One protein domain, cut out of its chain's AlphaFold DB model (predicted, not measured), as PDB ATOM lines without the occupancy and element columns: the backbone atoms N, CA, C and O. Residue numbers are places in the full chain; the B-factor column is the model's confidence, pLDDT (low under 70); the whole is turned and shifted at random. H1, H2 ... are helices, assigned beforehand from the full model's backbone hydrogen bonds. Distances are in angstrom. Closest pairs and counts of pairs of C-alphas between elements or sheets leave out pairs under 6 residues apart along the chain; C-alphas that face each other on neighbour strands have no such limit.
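This is residues 148 to 228 of the 228 residues of an uncharacterized protein of Phycisphaerales bacterium (UniProt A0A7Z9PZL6). Two helices crossed nearly at right angles, H4 and H2, make the core; H3 packs on H4, H6 packs on H3, H5 is near H4, and small H1 is farthest from the middle. The printed part has 81 residues, with six named helices, H1 to H6 in order, and no named strand: all helix, compact, radius of gyration of the C-alphas 11.4 A, spans 33 by 27 by 22 A.

H4, residues 187 to 198, is 16.5 A long from C-alpha 187 at (-48.333, 28.621, 51.671). H2, 154 to 164, is 15.3 A. H3 is 175 to 182, H5 203 to 210, H6 215 to 223, ending at (-45.067, 16.485, 36.358), and H1 148 to 151.

H4 touches H2 about perpendicular at 79 degrees, closest C-alphas Tyr 190 and Gly 159, 4.5 A. H3 touches H6, opposite ways at a shallow 19 degrees, closest C-alphas Pro 175 and Leu 223, 5.7 A. H2, H4, H5 and H6 have every O i to N i+4 pair within hydrogen-bond range; H3 has 2 of 4.

The printed part has no cut and no long link. Residues 227 to 228 are under 70 in pLDDT.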
ATOM      1  N   GLU A 148     -49.802  11.142  62.147       92.06
ATOM      2  CA  GLU A 148     -49.269  12.453  61.739       92.06
ATOM      3  C   GLU A 148     -47.958  12.344  60.935       92.06
ATOM      4  O   GLU A 148     -47.729  13.130  60.018       92.06
ATOM      5  N   GLU A 149     -47.120  11.337  61.201       92.06
ATOM      6  CA  GLU A 149     -45.850  11.136  60.482       92.06
ATOM      7  C   GLU A 149     -46.068  10.713  59.019       92.06
ATOM      8  O   GLU A 149     -45.201  10.918  58.170       92.06
ATOM      9  N   ALA A 150     -47.245  10.163  58.698       95.81
ATOM     10  CA  ALA A 150     -47.611   9.746  57.346       95.81
ATOM     11  C   ALA A 150     -48.194  10.878  56.478       95.81
ATOM     12  O   ALA A 150     -48.493  10.644  55.308       95.81
ATOM     13  N   MET A 151     -48.339  12.101  57.009       96.44
ATOM     14  CA  MET A 151     -48.879  13.254  56.267       96.44
ATOM     15  C   MET A 151     -47.979  13.710  55.109       96.44
ATOM     16  O   MET A 151     -48.408  14.497  54.263       96.44
ATOM     17  N   GLY A 152     -46.744  13.211  55.060       96.81
ATOM     18  CA  GLY A 152     -45.766  13.504  54.025       96.81
ATOM     19  C   GLY A 152     -44.999  14.805  54.256       96.81
ATOM     20  O   GLY A 152     -44.981  15.340  55.366       96.81
ATOM     21  N   PRO A 153     -44.308  15.316  53.225       97.38
ATOM     22  CA  PRO A 153     -43.481  16.506  53.357       97.38
ATOM     23  C   PRO A 153     -44.328  17.756  53.599       97.38
ATOM     24  O   PRO A 153     -45.501  17.841  53.226       97.38
ATOM     25  N   ARG A 154     -43.692  18.777  54.178       96.50
ATOM     26  CA  ARG A 154     -44.354  20.020  54.588       96.50
ATOM     27  C   ARG A 154     -45.156  20.705  53.500       96.50
ATOM     28  O   ARG A 154     -46.287  21.109  53.753       96.50
ATOM     29  N   TRP A 155     -44.606  20.806  52.295       98.00
ATOM     30  CA  TRP A 155     -45.323  21.427  51.186       98.00
ATOM     31  C   TRP A 155     -46.652  20.722  50.892       98.00
ATOM     32  O   TRP A 155     -47.619  21.374  50.501       98.00
ATOM     33  N   PHE A 156     -46.714  19.401  51.094       98.50
ATOM     34  CA  PHE A 156     -47.887  18.607  50.778       98.50
ATOM     35  C   PHE A 156     -48.958  18.753  51.850       98.50
ATOM     36  O   PHE A 156     -50.089  19.099  51.516       98.50
ATOM     37  N   TYR A 157     -48.628  18.554  53.129       97.94
ATOM     38  CA  TYR A 157     -49.651  18.640  54.172       97.94
ATOM     39  C   TYR A 157     -50.146  20.075  54.406       97.94
ATOM     40  O   TYR A 157     -51.334  20.277  54.652       97.94
ATOM     41  N   GLU A 158     -49.290  21.089  54.249       97.69
ATOM     42  CA  GLU A 158     -49.721  22.493  54.274       97.69
ATOM     43  C   GLU A 158     -50.509  22.855  53.011       97.69
ATOM     44  O   GLU A 158     -51.531  23.539  53.084       97.69
ATOM     45  N   GLY A 159     -50.078  22.357  51.846       98.19
ATOM     46  CA  GLY A 159     -50.815  22.497  50.591       98.19
ATOM     47  C   GLY A 159     -52.215  21.891  50.681       98.19
ATOM     48  O   GLY A 159     -53.178  22.520  50.240       98.19
ATOM     49  N   PHE A 160     -52.345  20.719  51.310       98.56
ATOM     50  CA  PHE A 160     -53.619  20.047  51.569       98.56
ATOM     51  C   PHE A 160     -54.557  20.965  52.348       98.56
ATOM     52  O   PHE A 160     -55.676  21.214  51.901       98.56
ATOM     53  N   ALA A 161     -54.094  21.522  53.470       98.06
ATOM     54  CA  ALA A 161     -54.901  22.416  54.292       98.06
ATOM     55  C   ALA A 161     -55.267  23.716  53.556       98.06
ATOM     56  O   ALA A 161     -56.411  24.163  53.643       98.06
ATOM     57  N   VAL A 162     -54.352  24.288  52.764       97.38
ATOM     58  CA  VAL A 162     -54.620  25.466  51.916       97.38
ATOM     59  C   VAL A 162     -55.724  25.185  50.894       97.38
ATOM     60  O   VAL A 162     -56.662  25.979  50.765       97.38
ATOM     61  N   VAL A 163     -55.642  24.058  50.180       98.00
ATOM     62  CA  VAL A 163     -56.640  23.668  49.173       98.00
ATOM     63  C   VAL A 163     -57.980  23.342  49.834       98.00
ATOM     64  O   VAL A 163     -58.997  23.902  49.423       98.00
ATOM     65  N   ALA A 164     -57.990  22.543  50.905       97.50
ATOM     66  CA  ALA A 164     -59.200  22.198  51.655       97.50
ATOM     67  C   ALA A 164     -59.911  23.442  52.223       97.50
ATOM     68  O   ALA A 164     -61.137  23.569  52.162       97.50
ATOM     69  N   ALA A 165     -59.142  24.413  52.721       97.12
ATOM     70  CA  ALA A 165     -59.655  25.676  53.240       97.12
ATOM     71  C   ALA A 165     -60.071  26.680  52.151       97.12
ATOM     72  O   ALA A 165     -60.650  27.726  52.462       97.12
ATOM     73  N   GLY A 166     -59.803  26.398  50.871       95.06
ATOM     74  CA  GLY A 166     -60.004  27.353  49.780       95.06
ATOM     75  C   GLY A 166     -59.216  28.653  49.983       95.06
ATOM     76  O   GLY A 166     -59.695  29.739  49.631       95.06
ATOM     77  N   GLN A 167     -58.048  28.565  50.617       91.94
ATOM     78  CA  GLN A 167     -57.116  29.676  50.786       91.94
ATOM     79  C   GLN A 167     -56.298  29.879  49.515       91.94
ATOM     80  O   GLN A 167     -55.965  28.916  48.820       91.94
ATOM     81  N   MET A 168     -55.952  31.136  49.224       88.19
ATOM     82  CA  MET A 168     -54.985  31.493  48.178       88.19
ATOM     83  C   MET A 168     -55.291  30.805  46.846       88.19
ATOM     84  O   MET A 168     -54.428  30.177  46.229       88.19
ATOM     85  N   ASP A 169     -56.555  30.881  46.426       84.75
ATOM     86  CA  ASP A 169     -57.039  30.277  45.185       84.75
ATOM     87  C   ASP A 169     -56.594  31.104  43.974       84.75
ATOM     88  O   ASP A 169     -57.343  31.886  43.395       84.75
ATOM     89  N   ARG A 170     -55.291  31.014  43.685       86.44
ATOM     90  CA  ARG A 170     -54.540  31.889  42.773       86.44
ATOM     91  C   ARG A 170     -53.902  31.105  41.620       86.44
ATOM     92  O   ARG A 170     -52.781  31.399  41.211       86.44
ATOM     93  N   GLY A 171     -54.622  30.111  41.105       91.00
ATOM     94  CA  GLY A 171     -54.207  29.306  39.954       91.00
ATOM     95  C   GLY A 171     -53.274  28.143  40.296       91.00
ATOM     96  O   GLY A 171     -53.229  27.669  41.434       91.00
ATOM     97  N   LEU A 172     -52.566  27.668  39.271       95.44
ATOM     98  CA  LEU A 172     -51.680  26.502  39.308       95.44
ATOM     99  C   LEU A 172     -50.213  26.942  39.279       95.44
ATOM    100  O   LEU A 172     -49.890  28.008  38.751       95.44
ATOM    101  N   ALA A 173     -49.330  26.112  39.830       95.88
ATOM    102  CA  ALA A 173     -47.898  26.199  39.553       95.88
ATOM    103  C   ALA A 173     -47.607  25.797  38.097       95.88
ATOM    104  O   ALA A 173     -48.393  25.057  37.503       95.88
ATOM    105  N   GLN A 174     -46.465  26.225  37.556       95.38
ATOM    106  CA  GLN A 174     -45.887  25.580  36.371       95.38
ATOM    107  C   GLN A 174     -45.066  24.343  36.786       95.38
ATOM    108  O   GLN A 174     -44.496  24.350  37.886       95.38
ATOM    109  N   PRO A 175     -44.975  23.283  35.956       95.38
ATOM    110  CA  PRO A 175     -44.197  22.083  36.281       95.38
ATOM    111  C   PRO A 175     -42.744  22.373  36.692       95.38
ATOM    112  O   PRO A 175     -42.236  21.773  37.640       95.38
ATOM    113  N   GLU A 176     -42.093  23.348  36.058       95.25
ATOM    114  CA  GLU A 176     -40.695  23.729  36.307       95.25
ATOM    115  C   GLU A 176     -40.508  24.402  37.677       95.25
ATOM    116  O   GLU A 176     -39.405  24.431  38.226       95.25
ATOM    117  N   GLU A 177     -41.584  24.934  38.264       96.50
ATOM    118  CA  GLU A 177     -41.564  25.570  39.581       96.50
ATOM    119  C   GLU A 177     -41.659  24.563  40.729       96.50
ATOM    120  O   GLU A 177     -41.396  24.934  41.875       96.50
ATOM    121  N   ALA A 178     -42.014  23.304  40.448       96.94
ATOM    122  CA  ALA A 178     -42.376  22.325  41.467       96.94
ATOM    123  C   ALA A 178     -41.298  22.161  42.546       96.94
ATOM    124  O   ALA A 178     -41.595  22.335  43.725       96.94
ATOM    125  N   ARG A 179     -40.033  21.937  42.158       97.19
ATOM    126  CA  ARG A 179     -38.918  21.810  43.117       97.19
ATOM    127  C   ARG A 179     -38.767  23.064  43.978       97.19
ATOM    128  O   ARG A 179     -38.694  22.973  45.197       97.19
ATOM    129  N   ARG A 180     -38.788  24.243  43.346       97.69
ATOM    130  CA  ARG A 180     -38.674  25.533  44.042       97.69
ATOM    131  C   ARG A 180     -39.804  25.729  45.054       97.69
ATOM    132  O   ARG A 180     -39.565  26.304  46.111       97.69
ATOM    133  N   TYR A 181     -41.021  25.292  44.734       97.44
ATOM    134  CA  TYR A 181     -42.165  25.382  45.638       97.44
ATOM    135  C   TYR A 181     -42.124  24.351  46.762       97.44
ATOM    136  O   TYR A 181     -42.458  24.731  47.882       97.44
ATOM    137  N   MET A 182     -41.660  23.121  46.519       97.69
ATOM    138  CA  MET A 182     -41.430  22.121  47.576       97.69
ATOM    139  C   MET A 182     -40.440  22.636  48.630       97.69
ATOM    140  O   MET A 182     -40.721  22.564  49.824       97.69
ATOM    141  N   ASP A 183     -39.345  23.258  48.181       96.12
ATOM    142  CA  ASP A 183     -38.289  23.811  49.044       96.12
ATOM    143  C   ASP A 183     -38.652  25.178  49.660       96.12
ATOM    144  O   ASP A 183     -37.914  25.729  50.483       96.12
ATOM    145  N   SER A 184     -39.771  25.772  49.238       93.62
ATOM    146  CA  SER A 184     -40.208  27.073  49.744       93.62
ATOM    147  C   SER A 184     -40.745  26.965  51.175       93.62
ATOM    148  O   SER A 184     -40.975  25.879  51.695       93.62
ATOM    149  N   ASN A 185     -40.984  28.109  51.816       90.00
ATOM    150  CA  ASN A 185     -41.732  28.210  53.075       90.00
ATOM    151  C   ASN A 185     -42.965  29.108  52.873       90.00
ATOM    152  O   ASN A 185     -43.238  29.997  53.682       90.00
ATOM    153  N   ASP A 186     -43.639  28.940  51.732       91.62
ATOM    154  CA  ASP A 186     -44.718  29.809  51.269       91.62
ATOM    155  C   ASP A 186     -46.000  29.013  50.983       91.62
ATOM    156  O   ASP A 186     -46.070  28.183  50.079       91.62
ATOM    157  N   TYR A 187     -47.043  29.306  51.755       92.50
ATOM    158  CA  TYR A 187     -48.333  28.621  51.671       92.50
ATOM    159  C   TYR A 187     -49.034  28.814  50.320       92.50
ATOM    160  O   TYR A 187     -49.734  27.912  49.857       92.50
ATOM    161  N   GLU A 188     -48.842  29.963  49.660       94.06
ATOM    162  CA  GLU A 188     -49.415  30.197  48.330       94.06
ATOM    163  C   GLU A 188     -48.778  29.255  47.300       94.06
ATOM    164  O   GLU A 188     -49.485  28.623  46.512       94.06
ATOM    165  N   SER A 189     -47.454  29.121  47.353       96.31
ATOM    166  CA  SER A 189     -46.669  28.195  46.536       96.31
ATOM    167  C   SER A 189     -47.107  26.744  46.742       96.31
ATOM    168  O   SER A 189     -47.354  26.033  45.766       96.31
ATOM    169  N   TYR A 190     -47.301  26.318  47.993       97.62
ATOM    170  CA  TYR A 190     -47.804  24.977  48.309       97.62
ATOM    171  C   TYR A 190     -49.206  24.725  47.741       97.62
ATOM    172  O   TYR A 190     -49.447  23.694  47.114       97.62
ATOM    173  N   GLY A 191     -50.126  25.686  47.888       97.44
ATOM    174  CA  GLY A 191     -51.469  25.585  47.316       97.44
ATOM    175  C   GLY A 191     -51.455  25.497  45.787       97.44
ATOM    176  O   GLY A 191     -52.165  24.680  45.204       97.44
ATOM    177  N   LYS A 192     -50.631  26.312  45.116       97.56
ATOM    178  CA  LYS A 192     -50.445  26.271  43.653       97.56
ATOM    179  C   LYS A 192     -49.892  24.927  43.179       97.56
ATOM    180  O   LYS A 192     -50.398  24.375  42.199       97.56
ATOM    181  N   LEU A 193     -48.887  24.397  43.877       98.31
ATOM    182  CA  LEU A 193     -48.275  23.111  43.552       98.31
ATOM    183  C   LEU A 193     -49.251  21.947  43.756       98.31
ATOM    184  O   LEU A 193     -49.364  21.090  42.880       98.31
ATOM    185  N   LEU A 194     -50.000  21.924  44.863       98.38
ATOM    186  CA  LEU A 194     -50.982  20.863  45.078       98.38
ATOM    187  C   LEU A 194     -52.087  20.903  44.018       98.38
ATOM    188  O   LEU A 194     -52.421  19.864  43.457       98.38
ATOM    189  N   ARG A 195     -52.615  22.087  43.679       97.94
ATOM    190  CA  ARG A 195     -53.609  22.206  42.599       97.94
ATOM    191  C   ARG A 195     -53.062  21.707  41.258       97.94
ATOM    192  O   ARG A 195     -53.798  21.042  40.539       97.94
ATOM    193  N   LEU A 196     -51.788  21.970  40.938       97.69
ATOM    194  CA  LEU A 196     -51.136  21.392  39.756       97.69
ATOM    195  C   LEU A 196     -51.120  19.857  39.833       97.69
ATOM    196  O   LEU A 196     -51.542  19.202  38.885       97.69
ATOM    197  N   CYS A 197     -50.702  19.273  40.959       98.12
ATOM    198  CA  CYS A 197     -50.702  17.815  41.141       98.12
ATOM    199  C   CYS A 197     -52.102  17.210  40.939       98.12
ATOM    200  O   CYS A 197     -52.234  16.155  40.316       98.12
ATOM    201  N   LEU A 198     -53.150  17.906  41.390       97.12
ATOM    202  CA  LEU A 198     -54.547  17.488  41.245       97.12
ATOM    203  C   LEU A 198     -55.069  17.502  39.800       97.12
ATOM    204  O   LEU A 198     -56.101  16.900  39.519       97.12
ATOM    205  N   THR A 199     -54.353  18.126  38.858       96.38
ATOM    206  CA  THR A 199     -54.658  17.993  37.418       96.38
ATOM    207  C   THR A 199     -54.271  16.627  36.850       96.38
ATOM    208  O   THR A 199     -54.746  16.246  35.781       96.38
ATOM    209  N   LYS A 200     -53.410  15.886  37.557       96.69
ATOM    210  CA  LYS A 200     -52.812  14.634  37.089       96.69
ATOM    211  C   LYS A 200     -53.201  13.432  37.944       96.69
ATOM    212  O   LYS A 200     -53.401  12.343  37.408       96.69
ATOM    213  N   TRP A 201     -53.277  13.612  39.257       97.88
ATOM    214  CA  TRP A 201     -53.596  12.557  40.213       97.88
ATOM    215  C   TRP A 201     -54.796  12.951  41.061       97.88
ATOM    216  O   TRP A 201     -54.958  14.117  41.409       97.88
ATOM    217  N   ASP A 202     -55.609  11.972  41.451       97.81
ATOM    218  CA  ASP A 202     -56.608  12.211  42.487       97.81
ATOM    219  C   ASP A 202     -55.942  12.418  43.861       97.81
ATOM    220  O   ASP A 202     -54.846  11.916  44.146       97.81
ATOM    221  N   LEU A 203     -56.608  13.188  44.726       98.25
ATOM    222  CA  LEU A 203     -56.080  13.496  46.051       98.25
ATOM    223  C   LEU A 203     -55.885  12.245  46.931       98.25
ATOM    224  O   LEU A 203     -54.837  12.159  47.571       98.25
ATOM    225  N   PRO A 204     -56.795  11.245  46.955       98.06
ATOM    226  CA  PRO A 204     -56.561  10.010  47.705       98.06
ATOM    227  C   PRO A 204     -55.278   9.271  47.304       98.06
ATOM    228  O   PRO A 204     -54.614   8.688  48.158       98.06
ATOM    229  N   THR A 205     -54.905   9.291  46.025       98.19
ATOM    230  CA  THR A 205     -53.641   8.724  45.542       98.19
ATOM    231  C   THR A 205     -52.455   9.508  46.070       98.19
ATOM    232  O   THR A 205     -51.517   8.892  46.565       98.19
ATOM    233  N   LEU A 206     -52.503  10.841  46.017       98.50
ATOM    234  CA  LEU A 206     -51.439  11.679  46.571       98.50
ATOM    235  C   LEU A 206     -51.257  11.431  48.075       98.50
ATOM    236  O   LEU A 206     -50.137  11.177  48.503       98.50
ATOM    237  N   VAL A 207     -52.346  11.404  48.850       98.00
ATOM    238  CA  VAL A 207     -52.307  11.153  50.304       98.00
ATOM    239  C   VAL A 207     -51.696   9.788  50.628       98.00
ATOM    240  O   VAL A 207     -50.820   9.708  51.481       98.00
ATOM    241  N   ARG A 208     -52.081   8.714  49.918       96.44
ATOM    242  CA  ARG A 208     -51.496   7.376  50.143       96.44
ATOM    243  C   ARG A 208     -49.987   7.334  49.904       96.44
ATOM    244  O   ARG A 208     -49.301   6.572  50.574       96.44
ATOM    245  N   ARG A 209     -49.487   8.117  48.945       97.62
ATOM    246  CA  ARG A 209     -48.062   8.135  48.587       97.62
ATOM    247  C   ARG A 209     -47.244   9.143  49.378       97.62
ATOM    248  O   ARG A 209     -46.029   9.017  49.394       97.62
ATOM    249  N   ALA A 210     -47.879  10.123  50.017       97.56
ATOM    250  CA  ALA A 210     -47.195  11.245  50.653       97.56
ATOM    251  C   ALA A 210     -46.167  10.810  51.712       97.56
ATOM    252  O   ALA A 210     -45.112  11.430  51.828       97.56
ATOM    253  N   GLY A 211     -46.455   9.728  52.445       93.69
ATOM    254  CA  GLY A 211     -45.551   9.133  53.434       93.69
ATOM    255  C   GLY A 211     -44.533   8.124  52.879       93.69
ATOM    256  O   GLY A 211     -43.727   7.599  53.645       93.69
ATOM    257  N   GLU A 212     -44.555   7.809  51.579       95.81
ATOM    258  CA  GLU A 212     -43.614   6.861  50.966       95.81
ATOM    259  C   GLU A 212     -42.238   7.519  50.722       95.81
ATOM    260  O   GLU A 212     -42.164   8.669  50.274       95.81
ATOM    261  N   PRO A 213     -41.116   6.798  50.925       95.81
ATOM    262  CA  PRO A 213     -39.807   7.270  50.485       95.81
ATOM    263  C   PRO A 213     -39.790   7.557  48.977       95.81
ATOM    264  O   PRO A 213     -40.219   6.727  48.176       95.81
ATOM    265  N   GLY A 214     -39.256   8.715  48.584       97.06
ATOM    266  CA  GLY A 214     -39.186   9.130  47.178       97.06
ATOM    267  C   GLY A 214     -40.469   9.764  46.628       97.06
ATOM    268  O   GLY A 214     -40.599   9.914  45.412       97.06
ATOM    269  N   PHE A 215     -41.432  10.122  47.488       98.12
ATOM    270  CA  PHE A 215     -42.670  10.793  47.082       98.12
ATOM    271  C   PHE A 215     -42.419  12.062  46.255       98.12
ATOM    272  O   PHE A 215     -43.042  12.251  45.211       98.12
ATOM    273  N   GLU A 216     -41.487  12.916  46.683       97.94
ATOM    274  CA  GLU A 216     -41.183  14.170  45.985       97.94
ATOM    275  C   GLU A 216     -40.575  13.916  44.602       97.94
ATOM    276  O   GLU A 216     -41.002  14.528  43.623       97.94
ATOM    277  N   GLU A 217     -39.647  12.963  44.479       98.06
ATOM    278  CA  GLU A 217     -39.100  12.532  43.189       98.06
ATOM    279  C   GLU A 217     -40.194  11.975  42.274       98.06
ATOM    280  O   GLU A 217     -40.243  12.317  41.093       98.06
ATOM    281  N   TRP A 218     -41.104  11.159  42.810       98.00
ATOM    282  CA  TRP A 218     -42.230  10.621  42.050       98.00
ATOM    283  C   TRP A 218     -43.151  11.729  41.515       98.00
ATOM    284  O   TRP A 218     -43.560  11.673  40.350       98.00
ATOM    285  N   VAL A 219     -43.432  12.759  42.322       98.06
ATOM    286  CA  VAL A 219     -44.186  13.941  41.877       98.06
ATOM    287  C   VAL A 219     -43.427  14.672  40.768       98.06
ATOM    288  O   VAL A 219     -44.004  14.943  39.715       98.06
ATOM    289  N   LEU A 220     -42.136  14.954  40.957       97.62
ATOM    290  CA  LEU A 220     -41.326  15.684  39.977       97.62
ATOM    291  C   LEU A 220     -41.245  14.954  38.631       97.62
ATOM    292  O   LEU A 220     -41.485  15.569  37.594       97.62
ATOM    293  N   GLU A 221     -40.960  13.649  38.626       96.31
ATOM    294  CA  GLU A 221     -40.934  12.860  37.387       96.31
ATOM    295  C   GLU A 221     -42.312  12.798  36.721       96.31
ATOM    296  O   GLU A 221     -42.425  12.877  35.498       96.31
ATOM    297  N   GLY A 222     -43.380  12.707  37.516       95.62
ATOM    298  CA  GLY A 222     -44.739  12.702  36.995       95.62
ATOM    299  C   GLY A 222     -45.153  14.021  36.339       95.62
ATOM    300  O   GLY A 222     -45.853  13.995  35.322       95.62
ATOM    301  N   LEU A 223     -44.733  15.162  36.890       95.69
ATOM    302  CA  LEU A 223     -45.067  16.485  36.358       95.69
ATOM    303  C   LEU A 223     -44.327  16.808  35.053       95.69
ATOM    304  O   LEU A 223     -44.916  17.453  34.194       95.69
ATOM    305  N   LYS A 224     -43.111  16.281  34.835       91.12
ATOM    306  CA  LYS A 224     -42.374  16.431  33.558       91.12
ATOM    307  C   LYS A 224     -43.121  15.886  32.340       91.12
ATOM    308  O   LYS A 224     -42.776  16.208  31.210       91.12
ATOM    309  N   SER A 225     -44.095  15.003  32.552       83.75
ATOM    310  CA  SER A 225     -44.886  14.424  31.467       83.75
ATOM    311  C   SER A 225     -46.121  15.260  31.106       83.75
ATOM    312  O   SER A 225     -46.930  14.794  30.300       83.75
ATOM    313  N   LEU A 226     -46.352  16.399  31.767       80.81
ATOM    314  CA  LEU A 226     -47.427  17.316  31.406       80.81
ATOM    315  C   LEU A 226     -46.974  18.172  30.210       80.81
ATOM    316  O   LEU A 226     -45.820  18.592  30.187       80.81
ATOM    317  N   PRO A 227     -47.836  18.390  29.203       66.69
ATOM    318  CA  PRO A 227     -47.532  19.328  28.128       66.69
ATOM    319  C   PRO A 227     -47.421  20.756  28.682       66.69
ATOM    320  O   PRO A 227     -48.174  21.107  29.593       66.69
ATOM    321  N   GLU A 228     -46.488  21.536  28.121       59.47
ATOM    322  CA  GLU A 228     -46.319  22.980  28.378       59.47
ATOM    323  C   GLU A 228     -47.585  23.790  28.049       59.47
ATOM    324  O   GLU A 228     -48.250  23.481  27.027       59.47
TER     325      GLU A 228